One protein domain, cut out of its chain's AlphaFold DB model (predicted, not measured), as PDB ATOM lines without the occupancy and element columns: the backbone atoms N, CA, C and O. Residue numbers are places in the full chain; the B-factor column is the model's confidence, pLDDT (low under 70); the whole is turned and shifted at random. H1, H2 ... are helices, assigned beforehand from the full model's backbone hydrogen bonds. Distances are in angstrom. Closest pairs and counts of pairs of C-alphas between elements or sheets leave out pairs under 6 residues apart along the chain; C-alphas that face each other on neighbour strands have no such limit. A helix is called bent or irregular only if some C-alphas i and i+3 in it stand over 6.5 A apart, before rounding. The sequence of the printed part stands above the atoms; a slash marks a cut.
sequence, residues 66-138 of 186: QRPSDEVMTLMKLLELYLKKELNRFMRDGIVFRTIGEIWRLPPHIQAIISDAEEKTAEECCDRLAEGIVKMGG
ATOM      1  N   GLN A  66      25.128  -4.742  55.578       89.38
ATOM      2  CA  GLN A  66      26.577  -4.694  55.799       89.38
ATOM      3  C   GLN A  66      27.330  -3.983  54.660       89.38
ATOM      4  O   GLN A  66      28.547  -3.820  54.728       89.38
ATOM      5  N   ARG A  67      26.628  -3.575  53.594       88.12
ATOM      6  CA  ARG A  67      27.215  -2.832  52.471       88.12
ATOM      7  C   ARG A  67      27.442  -1.358  52.840       88.12
ATOM      8  O   ARG A  67      26.832  -0.871  53.791       88.12
ATOM      9  N   PRO A  68      28.275  -0.622  52.079       89.38
ATOM     10  CA  PRO A  68      28.460   0.812  52.290       89.38
ATOM     11  C   PRO A  68      27.127   1.575  52.313       89.38
ATOM     12  O   PRO A  68      26.231   1.296  51.511       89.38
ATOM     13  N   SER A  69      27.013   2.562  53.205       89.12
ATOM     14  CA  SER A  69      25.786   3.346  53.421       89.12
ATOM     15  C   SER A  69      25.235   3.965  52.139       89.12
ATOM     16  O   SER A  69      24.023   3.971  51.925       89.12
ATOM     17  N   ASP A  70      26.122   4.435  51.263       87.88
ATOM     18  CA  ASP A  70      25.753   5.082  50.004       87.88
ATOM     19  C   ASP A  70      25.105   4.089  49.029       87.88
ATOM     20  O   ASP A  70      24.144   4.424  48.332       87.88
ATOM     21  N   GLU A  71      25.573   2.836  49.015       85.56
ATOM     22  CA  GLU A  71      24.963   1.770  48.216       85.56
ATOM     23  C   GLU A  71      23.565   1.448  48.748       85.56
ATOM     24  O   GLU A  71      22.605   1.428  47.975       85.56
ATOM     25  N   VAL A  72      23.420   1.281  50.067       90.19
ATOM     26  CA  VAL A  72      22.119   1.018  50.704       90.19
ATOM     27  C   VAL A  72      21.133   2.154  50.424       90.19
ATOM     28  O   VAL A  72      20.003   1.895  50.008       90.19
ATOM     29  N   MET A  73      21.553   3.411  50.568       90.50
ATOM     30  CA  MET A  73      20.715   4.578  50.276       90.50
ATOM     31  C   MET A  73      20.268   4.606  48.811       90.50
ATOM     32  O   MET A  73      19.108   4.899  48.507       90.50
ATOM     33  N   THR A  74      21.165   4.243  47.895       89.31
ATOM     34  CA  THR A  74      20.839   4.182  46.469       89.31
ATOM     35  C   THR A  74      19.834   3.064  46.167       89.31
ATOM     36  O   THR A  74      18.918   3.273  45.368       89.31
ATOM     37  N   LEU A  75      19.936   1.910  46.835       90.25
ATOM     38  CA  LEU A  75      18.948   0.829  46.727       90.25
ATOM     39  C   LEU A  75      17.562   1.268  47.218       90.25
ATOM     40  O   LEU A  75      16.570   0.992  46.545       90.25
ATOM     41  N   MET A  76      17.488   2.006  48.330       92.81
ATOM     42  CA  MET A  76      16.220   2.558  48.830       92.81
ATOM     43  C   MET A  76      15.593   3.527  47.823       92.81
ATOM     44  O   MET A  76      14.402   3.432  47.528       92.81
ATOM     45  N   LYS A  77      16.402   4.403  47.216       92.44
ATOM     46  CA  LYS A  77      15.935   5.326  46.172       92.44
ATOM     47  C   LYS A  77      15.435   4.593  44.924       92.44
ATOM     48  O   LYS A  77      14.445   5.006  44.324       92.44
ATOM     49  N   LEU A  78      16.100   3.508  44.521       90.94
ATOM     50  CA  LEU A  78      15.625   2.669  43.418       90.94
ATOM     51  C   LEU A  78      14.283   2.009  43.740       90.94
ATOM     52  O   LEU A  78      13.400   2.013  42.884       90.94
ATOM     53  N   LEU A  79      14.118   1.484  44.957       91.56
ATOM     54  CA  LEU A  79      12.861   0.887  45.409       91.56
ATOM     55  C   LEU A  79      11.715   1.907  45.382       91.56
ATOM     56  O   LEU A  79      10.653   1.615  44.838       91.56
ATOM     57  N   GLU A  80      11.946   3.113  45.904       93.69
ATOM     58  CA  GLU A  80      10.973   4.208  45.850       93.69
ATOM     59  C   GLU A  80      10.556   4.529  44.408       93.69
ATOM     60  O   GLU A  80       9.361   4.585  44.107       93.69
ATOM     61  N   LEU A  81      11.526   4.731  43.511       92.19
ATOM     62  CA  LEU A  81      11.252   5.061  42.110       92.19
ATOM     63  C   LEU A  81      10.484   3.942  41.405       92.19
ATOM     64  O   LEU A  81       9.565   4.219  40.634       92.19
ATOM     65  N   TYR A  82      10.850   2.692  41.678       91.44
ATOM     66  CA  TYR A  82      10.183   1.526  41.119       91.44
ATOM     67  C   TYR A  82       8.724   1.441  41.568       91.44
ATOM     68  O   TYR A  82       7.836   1.393  40.719       91.44
ATOM     69  N   LEU A  83       8.463   1.487  42.880       92.88
ATOM     70  CA  LEU A  83       7.104   1.374  43.412       92.88
ATOM     71  C   LEU A  83       6.213   2.511  42.912       92.88
ATOM     72  O   LEU A  83       5.117   2.252  42.425       92.88
ATOM     73  N   LYS A  84       6.704   3.756  42.921       92.44
ATOM     74  CA  LYS A  84       5.946   4.901  42.389       92.44
ATOM     75  C   LYS A  84       5.605   4.746  40.906       92.44
ATOM     76  O   LYS A  84       4.521   5.142  40.485       92.44
ATOM     77  N   LYS A  85       6.521   4.188  40.111       92.06
ATOM     78  CA  LYS A  85       6.332   4.004  38.668       92.06
ATOM     79  C   LYS A  85       5.382   2.850  38.345       92.06
ATOM     80  O   LYS A  85       4.539   2.993  37.462       92.06
ATOM     81  N   GLU A  86       5.523   1.721  39.032       91.75
ATOM     82  CA  GLU A  86       4.796   0.491  38.699       91.75
ATOM     83  C   GLU A  86       3.461   0.347  39.443       91.75
ATOM     84  O   GLU A  86       2.630  -0.447  39.014       91.75
ATOM     85  N   LEU A  87       3.181   1.150  40.478       95.00
ATOM     86  CA  LEU A  87       1.922   1.088  41.237       95.00
ATOM     87  C   LEU A  87       0.675   1.167  40.343       95.00
ATOM     88  O   LEU A  87      -0.208   0.316  40.418       95.00
ATOM     89  N   ASN A  88       0.627   2.147  39.435       94.19
ATOM     90  CA  ASN A  88      -0.493   2.299  38.497       94.19
ATOM     91  C   ASN A  88      -0.622   1.120  37.528       94.19
ATOM     92  O   ASN A  88      -1.712   0.843  37.029       94.19
ATOM     93  N   ARG A  89       0.490   0.448  37.218       93.06
ATOM     94  CA  ARG A  89       0.469  -0.762  36.400       93.06
ATOM     95  C   ARG A  89      -0.062  -1.939  37.211       93.06
ATOM     96  O   ARG A  89      -0.968  -2.606  36.741       93.06
ATOM     97  N   PHE A  90       0.434  -2.150  38.429       94.94
ATOM     98  CA  PHE A  90      -0.040  -3.226  39.302       94.94
ATOM     99  C   PHE A  90      -1.544  -3.157  39.527       94.94
ATOM    100  O   PHE A  90      -2.228  -4.156  39.329       94.94
ATOM    101  N   MET A  91      -2.064  -1.968  39.841       94.94
ATOM    102  CA  MET A  91      -3.504  -1.750  39.970       94.94
ATOM    103  C   MET A  91      -4.238  -2.159  38.688       94.94
ATOM    104  O   MET A  91      -5.086  -3.045  38.720       94.94
ATOM    105  N   ARG A  92      -3.851  -1.611  37.532       92.38
ATOM    106  CA  ARG A  92      -4.467  -1.933  36.233       92.38
ATOM    107  C   ARG A  92      -4.450  -3.430  35.914       92.38
ATOM    108  O   ARG A  92      -5.472  -3.984  35.523       92.38
ATOM    109  N   ASP A  93      -3.327  -4.088  36.160       90.56
ATOM    110  CA  ASP A  93      -3.123  -5.498  35.826       90.56
ATOM    111  C   ASP A  93      -3.717  -6.441  36.890       90.56
ATOM    112  O   ASP A  93      -3.763  -7.652  36.696       90.56
ATOM    113  N   GLY A  94      -4.231  -5.905  38.006       91.50
ATOM    114  CA  GLY A  94      -4.829  -6.696  39.090       91.50
ATOM    115  C   GLY A  94      -3.803  -7.428  39.941       91.50
ATOM    116  O   GLY A  94      -4.101  -8.464  40.529       91.50
ATOM    117  N   ILE A  95      -2.582  -6.906  39.976       94.81
ATOM    118  CA  ILE A  95      -1.489  -7.433  40.777       94.81
ATOM    119  C   ILE A  95      -1.606  -6.844  42.178       94.81
ATOM    120  O   ILE A  95      -1.507  -5.631  42.352       94.81
ATOM    121  N   VAL A  96      -1.747  -7.714  43.177       97.00
ATOM    122  CA  VAL A  96      -1.673  -7.333  44.592       97.00
ATOM    123  C   VAL A  96      -0.217  -7.397  45.040       97.00
ATOM    124  O   VAL A  96       0.392  -8.468  45.059       97.00
ATOM    125  N   PHE A  97       0.348  -6.248  45.401       96.88
ATOM    126  CA  PHE A  97       1.706  -6.161  45.923       96.88
ATOM    127  C   PHE A  97       1.707  -6.410  47.432       96.88
ATOM    128  O   PHE A  97       0.869  -5.877  48.154       96.88
ATOM    129  N   ARG A  98       2.653  -7.227  47.908       96.81
ATOM    130  CA  ARG A  98       2.882  -7.505  49.332       96.81
ATOM    131  C   ARG A  98       4.366  -7.624  49.623       96.81
ATOM    132  O   ARG A  98       5.131  -8.128  48.799       96.81
ATOM    133  N   THR A  99       4.752  -7.210  50.818       95.56
ATOM    134  CA  THR A  99       6.112  -7.309  51.332       95.56
ATOM    135  C   THR A  99       6.199  -8.300  52.485       95.56
ATOM    136  O   THR A  99       5.261  -8.495  53.252       95.56
ATOM    137  N   ILE A 100       7.341  -8.981  52.578       95.00
ATOM    138  CA  ILE A 100       7.632  -9.971  53.616       95.00
ATOM    139  C   ILE A 100       9.017  -9.643  54.173       95.00
ATOM    140  O   ILE A 100       9.971  -9.528  53.405       95.00
ATOM    141  N   GLY A 101       9.128  -9.506  55.496       93.62
ATOM    142  CA  GLY A 101      10.397  -9.283  56.190       93.62
ATOM    143  C   GLY A 101      10.357  -8.139  57.203       93.62
ATOM    144  O   GLY A 101       9.297  -7.706  57.651       93.62
ATOM    145  N   GLU A 102      11.537  -7.642  57.571       93.31
ATOM    146  CA  GLU A 102      11.722  -6.597  58.587       93.31
ATOM    147  C   GLU A 102      11.512  -5.186  58.009       93.31
ATOM    148  O   GLU A 102      12.429  -4.364  57.973       93.31
ATOM    149  N   ILE A 103      10.294  -4.889  57.548       93.94
ATOM    150  CA  ILE A 103       9.949  -3.603  56.907       93.94
ATOM    151  C   ILE A 103      10.225  -2.411  57.835       93.94
ATOM    152  O   ILE A 103      10.662  -1.357  57.380       93.94
ATOM    153  N   TRP A 104      10.077  -2.608  59.147       94.19
ATOM    154  CA  TRP A 104      10.369  -1.616  60.185       94.19
ATOM    155  C   TRP A 104      11.831  -1.127  60.198       94.19
ATOM    156  O   TRP A 104      12.103  -0.059  60.742       94.19
ATOM    157  N   ARG A 105      12.771  -1.873  59.593       92.12
ATOM    158  CA  ARG A 105      14.182  -1.463  59.449       92.12
ATOM    159  C   ARG A 105      14.431  -0.532  58.269       92.12
ATOM    160  O   ARG A 105      15.500   0.067  58.185       92.12
ATOM    161  N   LEU A 106      13.487  -0.431  57.336       92.88
ATOM    162  CA  LEU A 106      13.609   0.460  56.188       92.88
ATOM    163  C   LEU A 106      13.405   1.920  56.621       92.88
ATOM    164  O   LEU A 106      12.759   2.175  57.638       92.88
ATOM    165  N   PRO A 107      13.902   2.911  55.864       93.69
ATOM    166  CA  PRO A 107      13.621   4.312  56.158       93.69
ATOM    167  C   PRO A 107      12.104   4.600  56.214       93.69
ATOM    168  O   PRO A 107      11.372   4.075  55.374       93.69
ATOM    169  N   PRO A 108      11.613   5.473  57.116       95.56
ATOM    170  CA  PRO A 108      10.172   5.705  57.298       95.56
ATOM    171  C   PRO A 108       9.411   6.085  56.019       95.56
ATOM    172  O   PRO A 108       8.287   5.640  55.807       95.56
ATOM    173  N   HIS A 109      10.034   6.858  55.123       95.00
ATOM    174  CA  HIS A 109       9.420   7.215  53.841       95.00
ATOM    175  C   HIS A 109       9.231   6.001  52.915       95.00
ATOM    176  O   HIS A 109       8.230   5.924  52.210       95.00
ATOM    177  N   ILE A 110      10.148   5.025  52.945       95.69
ATOM    178  CA  ILE A 110      10.022   3.768  52.196       95.69
ATOM    179  C   ILE A 110       8.914   2.904  52.793       95.69
ATOM    180  O   ILE A 110       8.123   2.340  52.042       95.69
ATOM    181  N   GLN A 111       8.815   2.841  54.125       96.88
ATOM    182  CA  GLN A 111       7.725   2.126  54.800       96.88
ATOM    183  C   GLN A 111       6.356   2.676  54.381       96.88
ATOM    184  O   GLN A 111       5.464   1.906  54.035       96.88
ATOM    185  N   ALA A 112       6.212   4.006  54.338       96.94
ATOM    186  CA  ALA A 112       4.983   4.657  53.893       96.94
ATOM    187  C   ALA A 112       4.644   4.333  52.426       96.94
ATOM    188  O   ALA A 112       3.499   4.019  52.122       96.94
ATOM    189  N   ILE A 113       5.637   4.353  51.527       96.69
ATOM    190  CA  ILE A 113       5.438   4.002  50.109       96.69
ATOM    191  C   ILE A 113       5.027   2.534  49.950       96.69
ATOM    192  O   ILE A 113       4.153   2.230  49.142       96.69
ATOM    193  N   ILE A 114       5.645   1.625  50.708       96.88
ATOM    194  CA  ILE A 114       5.271   0.208  50.712       96.88
ATOM    195  C   ILE A 114       3.826   0.054  51.184       96.88
ATOM    196  O   ILE A 114       3.037  -0.568  50.481       96.88
ATOM    197  N   SER A 115       3.473   0.654  52.323       97.50
ATOM    198  CA  SER A 115       2.118   0.584  52.879       97.50
ATOM    199  C   SER A 115       1.069   1.098  51.890       97.50
ATOM    200  O   SER A 115       0.069   0.424  51.663       97.50
ATOM    201  N   ASP A 116       1.319   2.249  51.260       97.06
ATOM    202  CA  ASP A 116       0.430   2.835  50.248       97.06
ATOM    203  C   ASP A 116       0.260   1.911  49.031       97.06
ATOM    204  O   ASP A 116      -0.851   1.717  48.539       97.06
ATOM    205  N   ALA A 117       1.349   1.295  48.561       97.31
ATOM    206  CA  ALA A 117       1.300   0.366  47.438       97.31
ATOM    207  C   ALA A 117       0.529  -0.922  47.773       97.31
ATOM    208  O   ALA A 117      -0.256  -1.401  46.950       97.31
ATOM    209  N   GLU A 118       0.729  -1.487  48.965       97.62
ATOM    210  CA  GLU A 118      -0.012  -2.669  49.415       97.62
ATOM    211  C   GLU A 118      -1.511  -2.389  49.557       97.62
ATOM    212  O   GLU A 118      -2.331  -3.193  49.110       97.62
ATOM    213  N   GLU A 119      -1.876  -1.254  50.156       97.19
ATOM    214  CA  GLU A 119      -3.273  -0.866  50.363       97.19
ATOM    215  C   GLU A 119      -3.988  -0.642  49.030       97.19
ATOM    216  O   GLU A 119      -4.999  -1.288  48.759       97.19
ATOM    217  N   LYS A 120      -3.417   0.188  48.150       97.25
ATOM    218  CA  LYS A 120      -4.031   0.525  46.859       97.25
ATOM    219  C   LYS A 120      -4.183  -0.673  45.935       97.25
ATOM    220  O   LYS A 120      -5.214  -0.827  45.288       97.25
ATOM    221  N   THR A 121      -3.170  -1.537  45.865       97.56
ATOM    222  CA  THR A 121      -3.258  -2.732  45.010       97.56
ATOM    223  C   THR A 121      -4.257  -3.756  45.547       97.56
ATOM    224  O   THR A 121      -4.942  -4.411  44.759       97.56
ATOM    225  N   ALA A 122      -4.390  -3.879  46.871       96.56
ATOM    226  CA  ALA A 122      -5.417  -4.717  47.479       96.56
ATOM    227  C   ALA A 122      -6.826  -4.140  47.274       96.56
ATOM    228  O   ALA A 122      -7.736  -4.890  46.921       96.56
ATOM    229  N   GLU A 123      -7.006  -2.829  47.459       94.12
ATOM    230  CA  GLU A 123      -8.294  -2.161  47.262       94.12
ATOM    231  C   GLU A 123      -8.780  -2.287  45.813       94.12
ATOM    232  O   GLU A 123      -9.901  -2.739  45.596       94.12
ATOM    233  N   GLU A 124      -7.923  -2.006  44.830       95.00
ATOM    234  CA  GLU A 124      -8.249  -2.165  43.406       95.00
ATOM    235  C   GLU A 124      -8.655  -3.611  43.067       95.00
ATOM    236  O   GLU A 124      -9.612  -3.847  42.326       95.00
ATOM    237  N   CYS A 125      -7.958  -4.606  43.628       93.75
ATOM    238  CA  CYS A 125      -8.312  -6.009  43.427       93.75
ATOM    239  C   CYS A 125      -9.694  -6.342  44.017       93.75
ATOM    240  O   CYS A 125     -10.479  -7.056  43.386       93.75
ATOM    241  N   CYS A 126      -9.999  -5.833  45.212       91.38
ATOM    242  CA  CYS A 126     -11.311  -5.990  45.841       91.38
ATOM    243  C   CYS A 126     -12.414  -5.313  45.020       91.38
ATOM    244  O   CYS A 126     -13.466  -5.915  44.806       91.38
ATOM    245  N   ASP A 127     -12.166  -4.103  44.524       91.44
ATOM    246  CA  ASP A 127     -13.127  -3.338  43.730       91.44
ATOM    247  C   ASP A 127     -13.432  -4.045  42.406       91.44
ATOM    248  O   ASP A 127     -14.598  -4.244  42.058       91.44
ATOM    249  N   ARG A 128     -12.408  -4.567  41.728       92.00
ATOM    250  CA  ARG A 128     -12.588  -5.375  40.516       92.00
ATOM    251  C   ARG A 128     -13.374  -6.655  40.760       92.00
ATOM    252  O   ARG A 128     -14.212  -7.031  39.937       92.00
ATOM    253  N   LEU A 129     -13.107  -7.340  41.872       91.06
ATOM    254  CA  LEU A 129     -13.853  -8.537  42.250       91.06
ATOM    255  C   LEU A 129     -15.326  -8.198  42.503       91.06
ATOM    256  O   LEU A 129     -16.209  -8.883  41.987       91.06
ATOM    257  N   ALA A 130     -15.586  -7.126  43.252       89.94
ATOM    258  CA  ALA A 130     -16.924  -6.630  43.543       89.94
ATOM    259  C   ALA A 130     -17.693  -6.293  42.257       89.94
ATOM    260  O   ALA A 130     -18.814  -6.768  42.066       89.94
ATOM    261  N   GLU A 131     -17.075  -5.556  41.332       90.38
ATOM    262  CA  GLU A 131     -17.657  -5.277  40.019       90.38
ATOM    263  C   GLU A 131     -17.964  -6.547  39.227       90.38
ATOM    264  O   GLU A 131     -19.035  -6.658  38.629       90.38
ATOM    265  N   GLY A 132     -17.031  -7.503  39.201       91.44
ATOM    266  CA  GLY A 132     -17.209  -8.772  38.503       91.44
ATOM    267  C   GLY A 132     -18.401  -9.560  39.044       91.44
ATOM    268  O   GLY A 132     -19.231 -10.027  38.268       91.44
ATOM    269  N   ILE A 133     -18.525  -9.652  40.371       90.81
ATOM    270  CA  ILE A 133     -19.647 -10.324  41.044       90.81
ATOM    271  C   ILE A 133     -20.975  -9.674  40.658       90.81
ATOM    272  O   ILE A 133     -21.902 -10.377  40.259       90.81
ATOM    273  N   VAL A 134     -21.064  -8.344  40.732       89.44
ATOM    274  CA  VAL A 134     -22.299  -7.616  40.411       89.44
ATOM    275  C   VAL A 134     -22.667  -7.761  38.933       89.44
ATOM    276  O   VAL A 134     -23.824  -8.026  38.615       89.44
ATOM    277  N   LYS A 135     -21.690  -7.692  38.018       90.06
ATOM    278  CA  LYS A 135     -21.906  -7.924  36.574       90.06
ATOM    279  C   LYS A 135     -22.442  -9.326  36.270       90.06
ATOM    280  O   LYS A 135     -23.171  -9.497  35.299       90.06
ATOM    281  N   MET A 136     -22.112 -10.318  37.096       92.69
ATOM    282  CA  MET A 136     -22.641 -11.685  36.997       92.69
ATOM    283  C   MET A 136     -24.010 -11.866  37.682       92.69
ATOM    284  O   MET A 136     -24.495 -12.990  37.778       92.69
ATOM    285  N   GLY A 137     -24.638 -10.789  38.171       87.69
ATOM    286  CA  GLY A 137     -25.916 -10.833  38.891       87.69
ATOM    287  C   GLY A 137     -25.792 -11.210  40.371       87.69
ATOM    288  O   GLY A 137     -26.798 -11.469  41.027       87.69
ATOM    289  N   GLY A 138     -24.570 -11.261  40.907       87.31
ATOM    290  CA  GLY A 138     -24.326 -11.444  42.333       87.31
ATOM    291  C   GLY A 138     -24.599 -10.173  43.141       87.31
ATOM    292  O   GLY A 138     -24.757  -9.080  42.601       87.31
TER     293      GLY A 138
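This is residues 66 to 138 of the 186 residues of the protein "Di-trans,poly-cis-decaprenylcistransferase" of Nitrospirae bacterium (UniProt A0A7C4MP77). Two long helices, H1 and H2, lie partly side by side and run the same way, shifted along each other into a slender rod, with a long link, residues 94 to 107, folding back from the end of H1 to the start of H2. The two ends of the rod stick out: residues 66 to 72 at one and residues 131 to 137 at the other. The printed part has 73 residues, with two named helices in the order H1, H2 and no named strand, and its class is all helix. The whole is loose, with a radius of gyration of the C-alphas of 15.7 A and spans of 57 by 21 by 16 A.

H1, residues 69 to 93, has a kink of 42 degrees near residue 86. It is irregular there: C-alphas 85 and 88 are 7.0 A apart, and its line is a rough one. H1 touches H2, residues 108 to 135, with 15 pairs of C-alphas within 8 A. Their closest C-alphas are those of Met 91 and Thr 121, 5.1 A apart. The lines of H1 and H2 stand at a shallow tilt of 12 degrees, the same way, and their centres are 16.8 A apart. In H2 every O i to N i+4 pair is within hydrogen-bond range; in H1 19 of 21 are.

H1 begins at C-alpha 69, (25.786, 3.346, 53.421), and ends at C-alpha 93, (-3.123, -5.498, 35.826), 35.0 A away. H2 begins at C-alpha 108, (10.172, 5.705, 57.298), and ends at C-alpha 135, (-21.906, -7.924, 36.574), 40.5 A away.

The two C-alphas farthest apart are those of Pro 68 and Gly 137, at 57.2 A. The link from H1 to H2 is long, with 14 residues. The printed part has no cut. The mean pLDDT of the printed part is 93.0, and no printed residue is under 70.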